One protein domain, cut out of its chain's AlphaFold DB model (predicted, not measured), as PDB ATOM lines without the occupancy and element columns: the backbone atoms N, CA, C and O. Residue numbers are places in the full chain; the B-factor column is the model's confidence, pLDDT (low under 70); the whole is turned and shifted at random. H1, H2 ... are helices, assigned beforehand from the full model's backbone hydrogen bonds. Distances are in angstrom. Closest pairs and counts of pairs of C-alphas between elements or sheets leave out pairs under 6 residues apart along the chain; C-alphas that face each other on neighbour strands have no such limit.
ATOM      1  N   GLU A   4     -49.792 -13.922  41.935       76.00
ATOM      2  CA  GLU A   4     -48.814 -12.834  42.039       76.00
ATOM      3  C   GLU A   4     -47.734 -13.076  43.106       76.00
ATOM      4  O   GLU A   4     -46.601 -12.627  42.937       76.00
ATOM      5  N   GLN A   5     -48.070 -13.764  44.203       77.50
ATOM      6  CA  GLN A   5     -47.104 -14.124  45.246       77.50
ATOM      7  C   GLN A   5     -46.185 -15.251  44.780       77.50
ATOM      8  O   GLN A   5     -44.978 -15.138  44.948       77.50
ATOM      9  N   GLU A   6     -46.737 -16.278  44.131       83.12
ATOM     10  CA  GLU A   6     -45.967 -17.398  43.572       83.12
ATOM     11  C   GLU A   6     -44.970 -16.928  42.507       83.12
ATOM     12  O   GLU A   6     -43.807 -17.331  42.502       83.12
ATOM     13  N   VAL A   7     -45.408 -16.021  41.627       84.31
ATOM     14  CA  VAL A   7     -44.537 -15.421  40.609       84.31
ATOM     15  C   VAL A   7     -43.419 -14.611  41.262       84.31
ATOM     16  O   VAL A   7     -42.263 -14.749  40.867       84.31
ATOM     17  N   LEU A   8     -43.729 -13.800  42.277       86.38
ATOM     18  CA  LEU A   8     -42.716 -13.019  42.986       86.38
ATOM     19  C   LEU A   8     -41.703 -13.915  43.712       86.38
ATOM     20  O   LEU A   8     -40.511 -13.634  43.659       86.38
ATOM     21  N   GLU A   9     -42.155 -14.980  44.372       87.94
ATOM     22  CA  GLU A   9     -41.281 -15.939  45.059       87.94
ATOM     23  C   GLU A   9     -40.332 -16.627  44.081       87.94
ATOM     24  O   GLU A   9     -39.126 -16.677  44.325       87.94
ATOM     25  N   ARG A  10     -40.848 -17.081  42.934       87.50
ATOM     26  CA  ARG A  10     -40.022 -17.667  41.878       87.50
ATOM     27  C   ARG A  10     -38.996 -16.668  41.339       87.50
ATOM     28  O   ARG A  10     -37.820 -16.995  41.250       87.50
ATOM     29  N   CYS A  11     -39.424 -15.445  41.049       87.81
ATOM     30  CA  CYS A  11     -38.546 -14.374  40.585       87.81
ATOM     31  C   CYS A  11     -37.459 -13.999  41.607       87.81
ATOM     32  O   CYS A  11     -36.307 -13.787  41.237       87.81
ATOM     33  N   MET A  12     -37.797 -13.944  42.897       90.56
ATOM     34  CA  MET A  12     -36.816 -13.732  43.963       90.56
ATOM     35  C   MET A  12     -35.850 -14.912  44.078       90.56
ATOM     36  O   MET A  12     -34.666 -14.690  44.301       90.56
ATOM     37  N   SER A  13     -36.326 -16.148  43.894       90.06
ATOM     38  CA  SER A  13     -35.472 -17.338  43.883       90.06
ATOM     39  C   SER A  13     -34.486 -17.327  42.715       90.06
ATOM     40  O   SER A  13     -33.329 -17.689  42.902       90.06
ATOM     41  N   GLU A  14     -34.924 -16.905  41.528       91.25
ATOM     42  CA  GLU A  14     -34.063 -16.736  40.350       91.25
ATOM     43  C   GLU A  14     -33.002 -15.655  40.612       91.25
ATOM     44  O   GLU A  14     -31.810 -15.916  40.462       91.25
ATOM     45  N   LEU A  15     -33.406 -14.489  41.134       91.00
ATOM     46  CA  LEU A  15     -32.468 -13.428  41.514       91.00
ATOM     47  C   LEU A  15     -31.464 -13.907  42.573       91.00
ATOM     48  O   LEU A  15     -30.291 -13.570  42.497       91.00
ATOM     49  N   HIS A  16     -31.901 -14.713  43.541       91.06
ATOM     50  CA  HIS A  16     -31.027 -15.260  44.579       91.06
ATOM     51  C   HIS A  16     -29.986 -16.242  44.028       91.06
ATOM     52  O   HIS A  16     -28.878 -16.310  44.552       91.06
ATOM     53  N   ALA A  17     -30.334 -16.990  42.978       91.12
ATOM     54  CA  ALA A  17     -29.426 -17.931  42.332       91.12
ATOM     55  C   ALA A  17     -28.378 -17.226  41.456       91.12
ATOM     56  O   ALA A  17     -27.222 -17.643  41.435       91.12
ATOM     57  N   GLU A  18     -28.774 -16.171  40.741       91.81
ATOM     58  CA  GLU A  18     -27.909 -15.476  39.778       91.81
ATOM     59  C   GLU A  18     -27.118 -14.317  40.407       91.81
ATOM     60  O   GLU A  18     -25.963 -14.085  40.056       91.81
ATOM     61  N   HIS A  19     -27.727 -13.612  41.363       92.44
ATOM     62  CA  HIS A  19     -27.239 -12.364  41.958       92.44
ATOM     63  C   HIS A  19     -27.511 -12.337  43.476       92.44
ATOM     64  O   HIS A  19     -28.369 -11.592  43.967       92.44
ATOM     65  N   PRO A  20     -26.820 -13.190  44.259       91.94
ATOM     66  CA  PRO A  20     -27.156 -13.425  45.664       91.94
ATOM     67  C   PRO A  20     -27.026 -12.177  46.549       91.94
ATOM     68  O   PRO A  20     -27.800 -12.020  47.497       91.94
ATOM     69  N   ALA A  21     -26.088 -11.273  46.250       91.62
ATOM     70  CA  ALA A  21     -25.868 -10.063  47.041       91.62
ATOM     71  C   ALA A  21     -27.015  -9.053  46.864       91.62
ATOM     72  O   ALA A  21     -27.573  -8.550  47.841       91.62
ATOM     73  N   GLU A  22     -27.436  -8.816  45.625       93.12
ATOM     74  CA  GLU A  22     -28.541  -7.931  45.269       93.12
ATOM     75  C   GLU A  22     -29.884  -8.511  45.727       93.12
ATOM     76  O   GLU A  22     -30.751  -7.777  46.215       93.12
ATOM     77  N   ALA A  23     -30.050  -9.836  45.659       93.19
ATOM     78  CA  ALA A  23     -31.212 -10.525  46.213       93.19
ATOM     79  C   ALA A  23     -31.314 -10.350  47.736       93.19
ATOM     80  O   ALA A  23     -32.401 -10.078  48.259       93.19
ATOM     81  N   ALA A  24     -30.196 -10.490  48.456       93.94
ATOM     82  CA  ALA A  24     -30.143 -10.280  49.900       93.94
ATOM     83  C   ALA A  24     -30.486  -8.829  50.264       93.94
ATOM     84  O   ALA A  24     -31.331  -8.598  51.133       93.94
ATOM     85  N   LEU A  25     -29.913  -7.860  49.544       94.00
ATOM     86  CA  LEU A  25     -30.193  -6.437  49.730       94.00
ATOM     87  C   LEU A  25     -31.679  -6.110  49.506       94.00
ATOM     88  O   LEU A  25     -32.321  -5.449  50.322       94.00
ATOM     89  N   THR A  26     -32.252  -6.643  48.427       94.12
ATOM     90  CA  THR A  26     -33.671  -6.483  48.077       94.12
ATOM     91  C   THR A  26     -34.590  -7.091  49.133       94.12
ATOM     92  O   THR A  26     -35.590  -6.486  49.524       94.12
ATOM     93  N   THR A  27     -34.234  -8.270  49.643       94.19
ATOM     94  CA  THR A  27     -34.990  -8.958  50.698       94.19
ATOM     95  C   THR A  27     -34.946  -8.173  52.008       94.19
ATOM     96  O   THR A  27     -35.978  -7.997  52.658       94.19
ATOM     97  N   ALA A  28     -33.773  -7.649  52.374       94.62
ATOM     98  CA  ALA A  28     -33.600  -6.808  53.552       94.62
ATOM     99  C   ALA A  28     -34.445  -5.528  53.457       94.62
ATOM    100  O   ALA A  28     -35.160  -5.198  54.405       94.62
ATOM    101  N   LEU A  29     -34.446  -4.862  52.296       94.62
ATOM    102  CA  LEU A  29     -35.291  -3.694  52.044       94.62
ATOM    103  C   LEU A  29     -36.781  -4.029  52.203       94.62
ATOM    104  O   LEU A  29     -37.488  -3.339  52.934       94.62
ATOM    105  N   MET A  30     -37.263  -5.119  51.593       93.50
ATOM    106  CA  MET A  30     -38.656  -5.565  51.750       93.50
ATOM    107  C   MET A  30     -39.034  -5.871  53.207       93.50
ATOM    108  O   MET A  30     -40.203  -5.728  53.569       93.50
ATOM    109  N   GLY A  31     -38.077  -6.312  54.027       92.88
ATOM    110  CA  GLY A  31     -38.290  -6.635  55.437       92.88
ATOM    111  C   GLY A  31     -38.516  -5.410  56.323       92.88
ATOM    112  O   GLY A  31     -39.269  -5.496  57.292       92.88
ATOM    113  N   VAL A  32     -37.904  -4.273  55.985       93.88
ATOM    114  CA  VAL A  32     -37.986  -3.034  56.781       93.88
ATOM    115  C   VAL A  32     -38.920  -1.976  56.190       93.88
ATOM    116  O   VAL A  32     -39.219  -0.988  56.856       93.88
ATOM    117  N   PHE A  33     -39.387  -2.172  54.957       92.50
ATOM    118  CA  PHE A  33     -40.261  -1.237  54.256       92.50
ATOM    119  C   PHE A  33     -41.649  -1.133  54.909       92.50
ATOM    120  O   PHE A  33     -42.372  -2.128  55.048       92.50
ATOM    121  N   ASP A  34     -42.078   0.084  55.247       92.25
ATOM    122  CA  ASP A  34     -43.436   0.337  55.733       92.25
ATOM    123  C   ASP A  34     -44.423   0.428  54.558       92.25
ATOM    124  O   ASP A  34     -44.722   1.494  54.010       92.25
ATOM    125  N   PHE A  35     -44.985  -0.730  54.197       88.12
ATOM    126  CA  PHE A  35     -45.980  -0.872  53.128       88.12
ATOM    127  C   PHE A  35     -47.230   0.007  53.320       88.12
ATOM    128  O   PHE A  35     -47.930   0.275  52.345       88.12
ATOM    129  N   LYS A  36     -47.536   0.473  54.542       88.25
ATOM    130  CA  LYS A  36     -48.698   1.348  54.780       88.25
ATOM    131  C   LYS A  36     -48.434   2.801  54.388       88.25
ATOM    132  O   LYS A  36     -49.392   3.536  54.168       88.25
ATOM    133  N   LYS A  37     -47.164   3.206  54.332       88.19
ATOM    134  CA  LYS A  37     -46.744   4.585  54.046       88.19
ATOM    135  C   LYS A  37     -46.268   4.795  52.615       88.19
ATOM    136  O   LYS A  37     -46.218   5.929  52.161       88.19
ATOM    137  N   GLY A  38     -45.956   3.724  51.888       78.94
ATOM    138  CA  GLY A  38     -45.560   3.843  50.487       78.94
ATOM    139  C   GLY A  38     -46.666   4.437  49.606       78.94
ATOM    140  O   GLY A  38     -47.848   4.137  49.783       78.94
ATOM    141  N   THR A  39     -46.270   5.222  48.600       77.62
ATOM    142  CA  THR A  39     -47.185   5.890  47.654       77.62
ATOM    143  C   THR A  39     -48.168   4.928  46.960       77.62
ATOM    144  O   THR A  39     -49.330   5.266  46.717       77.62
ATOM    145  N   ILE A  40     -47.737   3.700  46.657       80.75
ATOM    146  CA  ILE A  40     -48.581   2.666  46.041       80.75
ATOM    147  C   ILE A  40     -49.410   1.966  47.124       80.75
ATOM    148  O   ILE A  40     -48.853   1.304  47.987       80.75
ATOM    149  N   ARG A  41     -50.746   2.017  47.053       80.44
ATOM    150  CA  ARG A  41     -51.630   1.408  48.076       80.44
ATOM    151  C   ARG A  41     -51.751  -0.120  48.004       80.44
ATOM    152  O   ARG A  41     -52.283  -0.737  48.924       80.44
ATOM    153  N   ASN A  42     -51.294  -0.739  46.917       86.44
ATOM    154  CA  ASN A  42     -51.318  -2.190  46.746       86.44
ATOM    155  C   ASN A  42     -49.979  -2.807  47.182       86.44
ATOM    156  O   ASN A  42     -48.951  -2.607  46.537       86.44
ATOM    157  N   LYS A  43     -50.019  -3.622  48.242       86.00
ATOM    158  CA  LYS A  43     -48.846  -4.307  48.801       86.00
ATOM    159  C   LYS A  43     -48.157  -5.254  47.811       86.00
ATOM    160  O   LYS A  43     -46.933  -5.358  47.832       86.00
ATOM    161  N   ALA A  44     -48.908  -5.943  46.951       87.19
ATOM    162  CA  ALA A  44     -48.327  -6.814  45.929       87.19
ATOM    163  C   ALA A  44     -47.547  -5.990  44.894       87.19
ATOM    164  O   ALA A  44     -46.395  -6.303  44.603       87.19
ATOM    165  N   ALA A  45     -48.124  -4.875  44.441       86.88
ATOM    166  CA  ALA A  45     -47.462  -3.955  43.520       86.88
ATOM    167  C   ALA A  45     -46.216  -3.294  44.146       86.88
ATOM    168  O   ALA A  45     -45.186  -3.185  43.488       86.88
ATOM    169  N   GLN A  46     -46.262  -2.922  45.433       90.06
ATOM    170  CA  GLN A  46     -45.083  -2.428  46.162       90.06
ATOM    171  C   GLN A  46     -43.961  -3.473  46.195       90.06
ATOM    172  O   GLN A  46     -42.807  -3.151  45.930       90.06
ATOM    173  N   ARG A  47     -44.282  -4.742  46.474       90.81
ATOM    174  CA  ARG A  47     -43.285  -5.822  46.467       90.81
ATOM    175  C   ARG A  47     -42.709  -6.076  45.073       90.81
ATOM    176  O   ARG A  47     -41.502  -6.239  44.945       90.81
ATOM    177  N   GLN A  48     -43.539  -6.060  44.033       90.44
ATOM    178  CA  GLN A  48     -43.070  -6.182  42.650       90.44
ATOM    179  C   GLN A  48     -42.140  -5.028  42.255       90.44
ATOM    180  O   GLN A  48     -41.129  -5.260  41.601       90.44
ATOM    181  N   MET A  49     -42.439  -3.801  42.693       91.19
ATOM    182  CA  MET A  49     -41.576  -2.636  42.488       91.19
ATOM    183  C   MET A  49     -40.218  -2.811  43.179       91.19
ATOM    184  O   MET A  49     -39.190  -2.623  42.534       91.19
ATOM    185  N   LEU A  50     -40.198  -3.215  44.455       92.81
ATOM    186  CA  LEU A  50     -38.949  -3.458  45.190       92.81
ATOM    187  C   LEU A  50     -38.118  -4.577  44.536       92.81
ATOM    188  O   LEU A  50     -36.906  -4.440  44.405       92.81
ATOM    189  N   TYR A  51     -38.762  -5.643  44.048       92.88
ATOM    190  CA  TYR A  51     -38.088  -6.673  43.252       92.88
ATOM    191  C   TYR A  51     -37.512  -6.111  41.947       92.88
ATOM    192  O   TYR A  51     -36.353  -6.361  41.630       92.88
ATOM    193  N   ALA A  52     -38.292  -5.329  41.195       91.06
ATOM    194  CA  ALA A  52     -37.830  -4.730  39.946       91.06
ATOM    195  C   ALA A  52     -36.621  -3.806  40.167       91.06
ATOM    196  O   ALA A  52     -35.716  -3.787  39.335       91.06
ATOM    197  N   MET A  53     -36.573  -3.083  41.291       92.06
ATOM    198  CA  MET A  53     -35.390  -2.318  41.694       92.06
ATOM    199  C   MET A  53     -34.178  -3.222  41.931       92.06
ATOM    200  O   MET A  53     -33.115  -2.957  41.379       92.06
ATOM    201  N   GLY A  54     -34.349  -4.302  42.697       92.00
ATOM    202  CA  GLY A  54     -33.294  -5.286  42.951       92.00
ATOM    203  C   GLY A  54     -32.743  -5.918  41.679       92.00
ATOM    204  O   GLY A  54     -31.534  -6.010  41.490       92.00
ATOM    205  N   LYS A  55     -33.637  -6.282  40.757       91.31
ATOM    206  CA  LYS A  55     -33.265  -6.819  39.449       91.31
ATOM    207  C   LYS A  55     -32.485  -5.806  38.613       91.31
ATOM    208  O   LYS A  55     -31.475  -6.171  38.031       91.31
ATOM    209  N   LYS A  56     -32.925  -4.542  38.564       90.31
ATOM    210  CA  LYS A  56     -32.210  -3.481  37.835       90.31
ATOM    211  C   LYS A  56     -30.817  -3.224  38.397       90.31
ATOM    212  O   LYS A  56     -29.891  -3.009  37.618       90.31
ATOM    213  N   LEU A  57     -30.684  -3.264  39.724       90.19
ATOM    214  CA  LEU A  57     -29.393  -3.177  40.394       90.19
ATOM    215  C   LEU A  57     -28.485  -4.325  39.919       90.19
ATOM    216  O   LEU A  57     -27.433  -4.063  39.344       90.19
ATOM    217  N   ALA A  58     -28.963  -5.568  40.019       89.19
ATOM    218  CA  ALA A  58     -28.235  -6.773  39.620       89.19
ATOM    219  C   ALA A  58     -27.795  -6.788  38.146       89.19
ATOM    220  O   ALA A  58     -26.648  -7.103  37.827       89.19
ATOM    221  N   THR A  59     -28.682  -6.406  37.224       85.75
ATOM    222  CA  THR A  59     -28.382  -6.430  35.785       85.75
ATOM    223  C   THR A  59     -27.608  -5.202  35.305       85.75
ATOM    224  O   THR A  59     -27.327  -5.105  34.111       85.75
ATOM    225  N   LYS A  60     -27.273  -4.258  36.202       74.69
ATOM    226  CA  LYS A  60     -26.661  -2.954  35.877       74.69
ATOM    227  C   LYS A  60     -27.408  -2.211  34.758       74.69
ATOM    228  O   LYS A  60     -26.799  -1.492  33.967       74.69
ATOM    229  N   ASP A  61     -28.718  -2.425  34.674       70.06
ATOM    230  CA  ASP A  61     -29.567  -1.806  33.656       70.06
ATOM    231  C   ASP A  61     -29.838  -0.333  34.022       70.06
ATOM    232  O   ASP A  61     -29.446   0.108  35.106       70.06
ATOM    233  N   ALA A  62     -30.472   0.431  33.123       55.34
ATOM    234  CA  ALA A  62     -30.631   1.890  33.208       55.34
ATOM    235  C   ALA A  62     -30.780   2.423  34.655       55.34
ATOM    236  O   ALA A  62     -31.791   2.184  35.324       55.34
ATOM    237  N   ASP A  63     -29.745   3.153  35.086       70.06
ATOM    238  CA  ASP A  63     -29.508   3.819  36.376       70.06
ATOM    239  C   ASP A  63     -28.845   3.009  37.516       70.06
ATOM    240  O   ASP A  63     -28.355   3.644  38.445       70.06
ATOM    241  N   GLY A  64     -28.742   1.671  37.483       82.50
ATOM    242  CA  GLY A  64     -27.957   0.876  38.456       82.50
ATOM    243  C   GLY A  64     -28.064   1.323  39.931       82.50
ATOM    244  O   GLY A  64     -29.155   1.362  40.507       82.50
ATOM    245  N   VAL A  65     -26.923   1.682  40.540       87.62
ATOM    246  CA  VAL A  65     -26.833   2.197  41.925       87.62
ATOM    247  C   VAL A  65     -27.495   3.574  42.085       87.62
ATOM    248  O   VAL A  65     -28.138   3.824  43.103       87.62
ATOM    249  N   ASP A  66     -27.412   4.453  41.085       88.62
ATOM    250  CA  ASP A  66     -28.021   5.791  41.140       88.62
ATOM    251  C   ASP A  66     -29.555   5.707  41.141       88.62
ATOM    252  O   ASP A  66     -30.250   6.453  41.835       88.62
ATOM    253  N   GLY A  67     -30.103   4.763  40.374       89.62
ATOM    254  CA  GLY A  67     -31.531   4.468  40.335       89.62
ATOM    255  C   GLY A  67     -32.016   3.872  41.650       89.62
ATOM    256  O   GLY A  67     -33.092   4.234  42.132       89.62
ATOM    257  N   TRP A  68     -31.206   2.995  42.249       91.56
ATOM    258  CA  TRP A  68     -31.449   2.450  43.579       91.56
ATOM    259  C   TRP A  68     -31.512   3.563  44.635       91.56
ATOM    260  O   TRP A  68     -32.521   3.673  45.335       91.56
ATOM    261  N   ASP A  69     -30.510   4.447  44.686       92.94
ATOM    262  CA  ASP A  69     -30.478   5.570  45.631       92.94
ATOM    263  C   ASP A  69     -31.669   6.521  45.442       92.94
ATOM    264  O   ASP A  69     -32.367   6.854  46.402       92.94
ATOM    265  N   ARG A  70     -31.997   6.887  44.194       92.75
ATOM    266  CA  ARG A  70     -33.138   7.770  43.892       92.75
ATOM    267  C   ARG A  70     -34.455   7.233  44.459       92.75
ATOM    268  O   ARG A  70     -35.250   8.001  45.006       92.75
ATOM    269  N   TRP A  71     -34.694   5.928  44.343       92.88
ATOM    270  CA  TRP A  71     -35.888   5.297  44.902       92.88
ATOM    271  C   TRP A  71     -35.865   5.238  46.426       92.88
ATOM    272  O   TRP A  71     -36.885   5.526  47.050       92.88
ATOM    273  N   LEU A  72     -34.717   4.934  47.038       94.88
ATOM    274  CA  LEU A  72     -34.583   4.967  48.494       94.88
ATOM    275  C   LEU A  72     -34.906   6.358  49.054       94.88
ATOM    276  O   LEU A  72     -35.676   6.466  50.007       94.88
ATOM    277  N   GLN A  73     -34.419   7.424  48.414       95.00
ATOM    278  CA  GLN A  73     -34.767   8.800  48.786       95.00
ATOM    279  C   GLN A  73     -36.270   9.077  48.650       95.00
ATOM    280  O   GLN A  73     -36.847   9.782  49.480       95.00
ATOM    281  N   GLN A  74     -36.935   8.515  47.636       92.62
ATOM    282  CA  GLN A  74     -38.389   8.625  47.513       92.62
ATOM    283  C   GLN A  74     -39.105   7.905  48.661       92.62
ATOM    284  O   GLN A  74     -40.033   8.459  49.241       92.62
ATOM    285  N   PHE A  75     -38.646   6.720  49.062       94.00
ATOM    286  CA  PHE A  75     -39.236   5.992  50.189       94.00
ATOM    287  C   PHE A  75     -39.049   6.712  51.524       94.00
ATOM    288  O   PHE A  75     -39.937   6.651  52.374       94.00
ATOM    289  N   VAL A  76     -37.946   7.443  51.691       95.38
ATOM    290  CA  VAL A  76     -37.746   8.331  52.843       95.38
ATOM    291  C   VAL A  76     -38.743   9.483  52.833       95.38
ATOM    292  O   VAL A  76     -39.365   9.757  53.858       95.38
ATOM    293  N   LYS A  77     -38.953  10.127  51.678       93.94
ATOM    294  CA  LYS A  77     -39.952  11.201  51.531       93.94
ATOM    295  C   LYS A  77     -41.371  10.716  51.816       93.94
ATOM    296  O   LYS A  77     -42.136  11.426  52.461       93.94
ATOM    297  N   ASP A  78     -41.691   9.499  51.389       90.81
ATOM    298  CA  ASP A  78     -42.977   8.847  51.654       90.81
ATOM    299  C   ASP A  78     -43.114   8.409  53.130       90.81
ATOM    300  O   ASP A  78     -44.190   8.020  53.581       90.81
ATOM    301  N   GLY A  79     -42.023   8.436  53.903       92.00
ATOM    302  CA  GLY A  79     -41.960   7.914  55.267       92.00
ATOM    303  C   GLY A  79     -42.005   6.385  55.345       92.00
ATOM    304  O   GLY A  79     -42.153   5.839  56.441       92.00
ATOM    305  N   ALA A  80     -41.890   5.698  54.205       92.88
ATOM    306  CA  ALA A  80     -41.864   4.243  54.088       92.88
ATOM    307  C   ALA A  80     -40.515   3.629  54.504       92.88
ATOM    308  O   ALA A  80     -40.432   2.427  54.756       92.88
ATOM    309  N   LEU A  81     -39.474   4.459  54.590       94.88
ATOM    310  CA  LEU A  81     -38.138   4.100  55.049       94.88
ATOM    311  C   LEU A  81     -37.538   5.257  55.865       94.88
ATOM    312  O   LEU A  81     -37.862   6.417  55.621       94.88
ATOM    313  N   SER A  82     -36.665   4.976  56.833       95.56
ATOM    314  CA  SER A  82     -35.899   6.041  57.501       95.56
ATOM    315  C   SER A  82     -34.683   6.468  56.670       95.56
ATOM    316  O   SER A  82     -34.143   5.682  55.891       95.56
ATOM    317  N   ALA A  83     -34.218   7.708  56.860       95.25
ATOM    318  CA  ALA A  83     -33.031   8.219  56.169       95.25
ATOM    319  C   ALA A  83     -31.765   7.397  56.477       95.25
ATOM    320  O   ALA A  83     -30.949   7.171  55.589       95.25
ATOM    321  N   GLU A  84     -31.627   6.908  57.713       95.50
ATOM    322  CA  GLU A  84     -30.506   6.058  58.130       95.50
ATOM    323  C   GLU A  84     -30.519   4.706  57.403       95.50
ATOM    324  O   GLU A  84     -29.502   4.282  56.857       95.50
ATOM    325  N   GLN A  85     -31.687   4.061  57.316       95.19
ATOM    326  CA  GLN A  85     -31.839   2.812  56.565       95.19
ATOM    327  C   GLN A  85     -31.570   3.012  55.072       95.19
ATOM    328  O   GLN A  85     -30.892   2.189  54.464       95.19
ATOM    329  N   ALA A  86     -32.066   4.105  54.483       95.19
ATOM    330  CA  ALA A  86     -31.790   4.441  53.090       95.19
ATOM    331  C   ALA A  86     -30.283   4.592  52.839       95.19
ATOM    332  O   ALA A  86     -29.747   3.935  51.952       95.19
ATOM    333  N   ALA A  87     -29.581   5.373  53.665       95.19
ATOM    334  CA  ALA A  87     -28.137   5.552  53.539       95.19
ATOM    335  C   ALA A  87     -27.369   4.224  53.668       95.19
ATOM    336  O   ALA A  87     -26.448   3.965  52.892       95.19
ATOM    337  N   ALA A  88     -27.774   3.354  54.601       96.19
ATOM    338  CA  ALA A  88     -27.175   2.032  54.763       96.19
ATOM    339  C   ALA A  88     -27.367   1.151  53.518       96.19
ATOM    340  O   ALA A  88     -26.413   0.519  53.060       96.19
ATOM    341  N   PHE A  89     -28.568   1.133  52.931       95.50
ATOM    342  CA  PHE A  89     -28.831   0.373  51.708       95.50
ATOM    343  C   PHE A  89     -28.111   0.942  50.482       95.50
ATOM    344  O   PHE A  89     -27.677   0.161  49.636       95.50
ATOM    345  N   THR A  90     -27.941   2.263  50.381       94.38
ATOM    346  CA  THR A  90     -27.129   2.881  49.321       94.38
ATOM    347  C   THR A  90     -25.661   2.473  49.452       94.38
ATOM    348  O   THR A  90     -25.060   2.044  48.469       94.38
ATOM    349  N   ALA A  91     -25.091   2.524  50.660       93.50
ATOM    350  CA  ALA A  91     -23.706   2.114  50.896       93.50
ATOM    351  C   ALA A  91     -23.475   0.623  50.581       93.50
ATOM    352  O   ALA A  91     -22.468   0.262  49.975       93.50
ATOM    353  N   GLN A  92     -24.427  -0.246  50.942       94.38
ATOM    354  CA  GLN A  92     -24.371  -1.670  50.598       94.38
ATOM    355  C   GLN A  92     -24.450  -1.895  49.082       94.38
ATOM    356  O   GLN A  92     -23.658  -2.667  48.551       94.38
ATOM    357  N   ALA A  93     -25.344  -1.195  48.374       92.56
ATOM    358  CA  ALA A  93     -25.420  -1.265  46.913       92.56
ATOM    359  C   ALA A  93     -24.107  -0.810  46.252       92.56
ATOM    360  O   ALA A  93     -23.615  -1.469  45.343       92.56
ATOM    361  N   GLN A  94     -23.497   0.273  46.736       91.88
ATOM    362  CA  GLN A  94     -22.199   0.736  46.240       91.88
ATOM    363  C   GLN A  94     -21.097  -0.308  46.446       91.88
ATOM    364  O   GLN A  94     -20.337  -0.558  45.521       91.88
ATOM    365  N   ALA A  95     -21.044  -0.954  47.614       91.75
ATOM    366  CA  ALA A  95     -20.042  -1.978  47.917       91.75
ATOM    367  C   ALA A  95     -20.181  -3.254  47.065       91.75
ATOM    368  O   ALA A  95     -19.191  -3.928  46.805       91.75
ATOM    369  N   ILE A  96     -21.396  -3.597  46.625       89.25
ATOM    370  CA  ILE A  96     -21.625  -4.734  45.713       89.25
ATOM    371  C   ILE A  96     -21.097  -4.422  44.302       89.25
ATOM    372  O   ILE A  96     -20.652  -5.320  43.590       89.25
ATOM    373  N   HIS A  97     -21.139  -3.151  43.898       82.06
ATOM    374  CA  HIS A  97     -20.813  -2.703  42.541       82.06
ATOM    375  C   HIS A  97     -19.443  -2.009  42.406       82.06
ATOM    376  O   HIS A  97     -19.118  -1.572  41.298       82.06
ATOM    377  N   SER A  98     -18.675  -1.898  43.496       78.31
ATOM    378  CA  SER A  98     -17.329  -1.301  43.550       78.31
ATOM    379  C   SER A  98     -16.222  -2.222  43.057       78.31
ATOM    380  O   SER A  98     -16.332  -3.442  43.310       78.31
TER     381      SER A  98
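What this domain is: This is residues 4 to 98 of the 98 residues of an uncharacterized protein of Pseudomonas mandelii (UniProt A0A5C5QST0). Five helices make an up-and-down bundle that fans open, each helix running against the one before it: H2 and H3 pack together as the core, with H1 on one side of them and the hairpin of H4 and H5 on the other. H1 and H2 spread as a V from the link at His 19, and H3 and H4 spread as a second V from the link at residues 59 to 63, while H5 packs along H4 and on H2. The printed part has 95 residues with five named helices, H1 to H5 in chain order, and no named strand; the class is all helix. It is compact, with a radius of gyration of the C-alphas of 12.4 A, and its rounded outline spans 32 by 31 by 21 A.

Where its parts are: Find C-alpha 4 at (-48.814, -12.834, 42.039); from there H1 runs through residues 4 to 18, 21.2 A from first to last C-alpha. Past His 19, H2 takes residues 20 to 32, 18.7 A long. After ten residues you reach C-alpha 43 at (-48.846, -4.307, 48.801), where H3, residues 43 to 58, sets out over 22.7 A. H4 follows at residues 64 to 77, 20.5 A long. H5, residues 83 to 97, covers 21.3 A and ends at C-alpha 97, at (-20.813, -2.703, 42.541).

How they stand to each other: Start at H2 and H3, the two hubs, which touch three helices each. They form a hairpin at a shallow tilt of 30 degrees, opposite ways; look at Thr 26 and Gly 54, their closest C-alphas, 5.3 A apart. H1 touches H3 the same way at a shallow tilt of 17 degrees, closest at C-alphas 8 and 48, 6.9 A apart. With residues 12 to 16 alone it also touches H2, a hairpin at a steep tilt of 39 degrees, where the closest C-alphas, of His 16 and Ala 23, are 5.0 A apart. On H3, residues 53 to 58 alone touch H4, at a shallow tilt of 32 degrees, with the closest C-alphas, 57 and 64, 4.7 A apart. H4 and H5 form a hairpin at 7 degrees, a shallow tilt, closest at C-alphas 72 and 86, 5.4 A apart. H5 touches H2, also at 7 degrees and opposite ways, closest at C-alphas 21 and 96, 6.9 A apart. H1 stays apart from H4 and H5, and H2 from H4. In H1, H2, H3, H4 and H5 every O i to N i+4 pair is within hydrogen-bond range.

The domain as a whole: Look for the two C-alphas farthest apart at Arg 41 and Ser 98, 34.7 A. The printed part has no cut; no link is long. The mean pLDDT of the printed part is 89.4, and residue 62 alone is under 70.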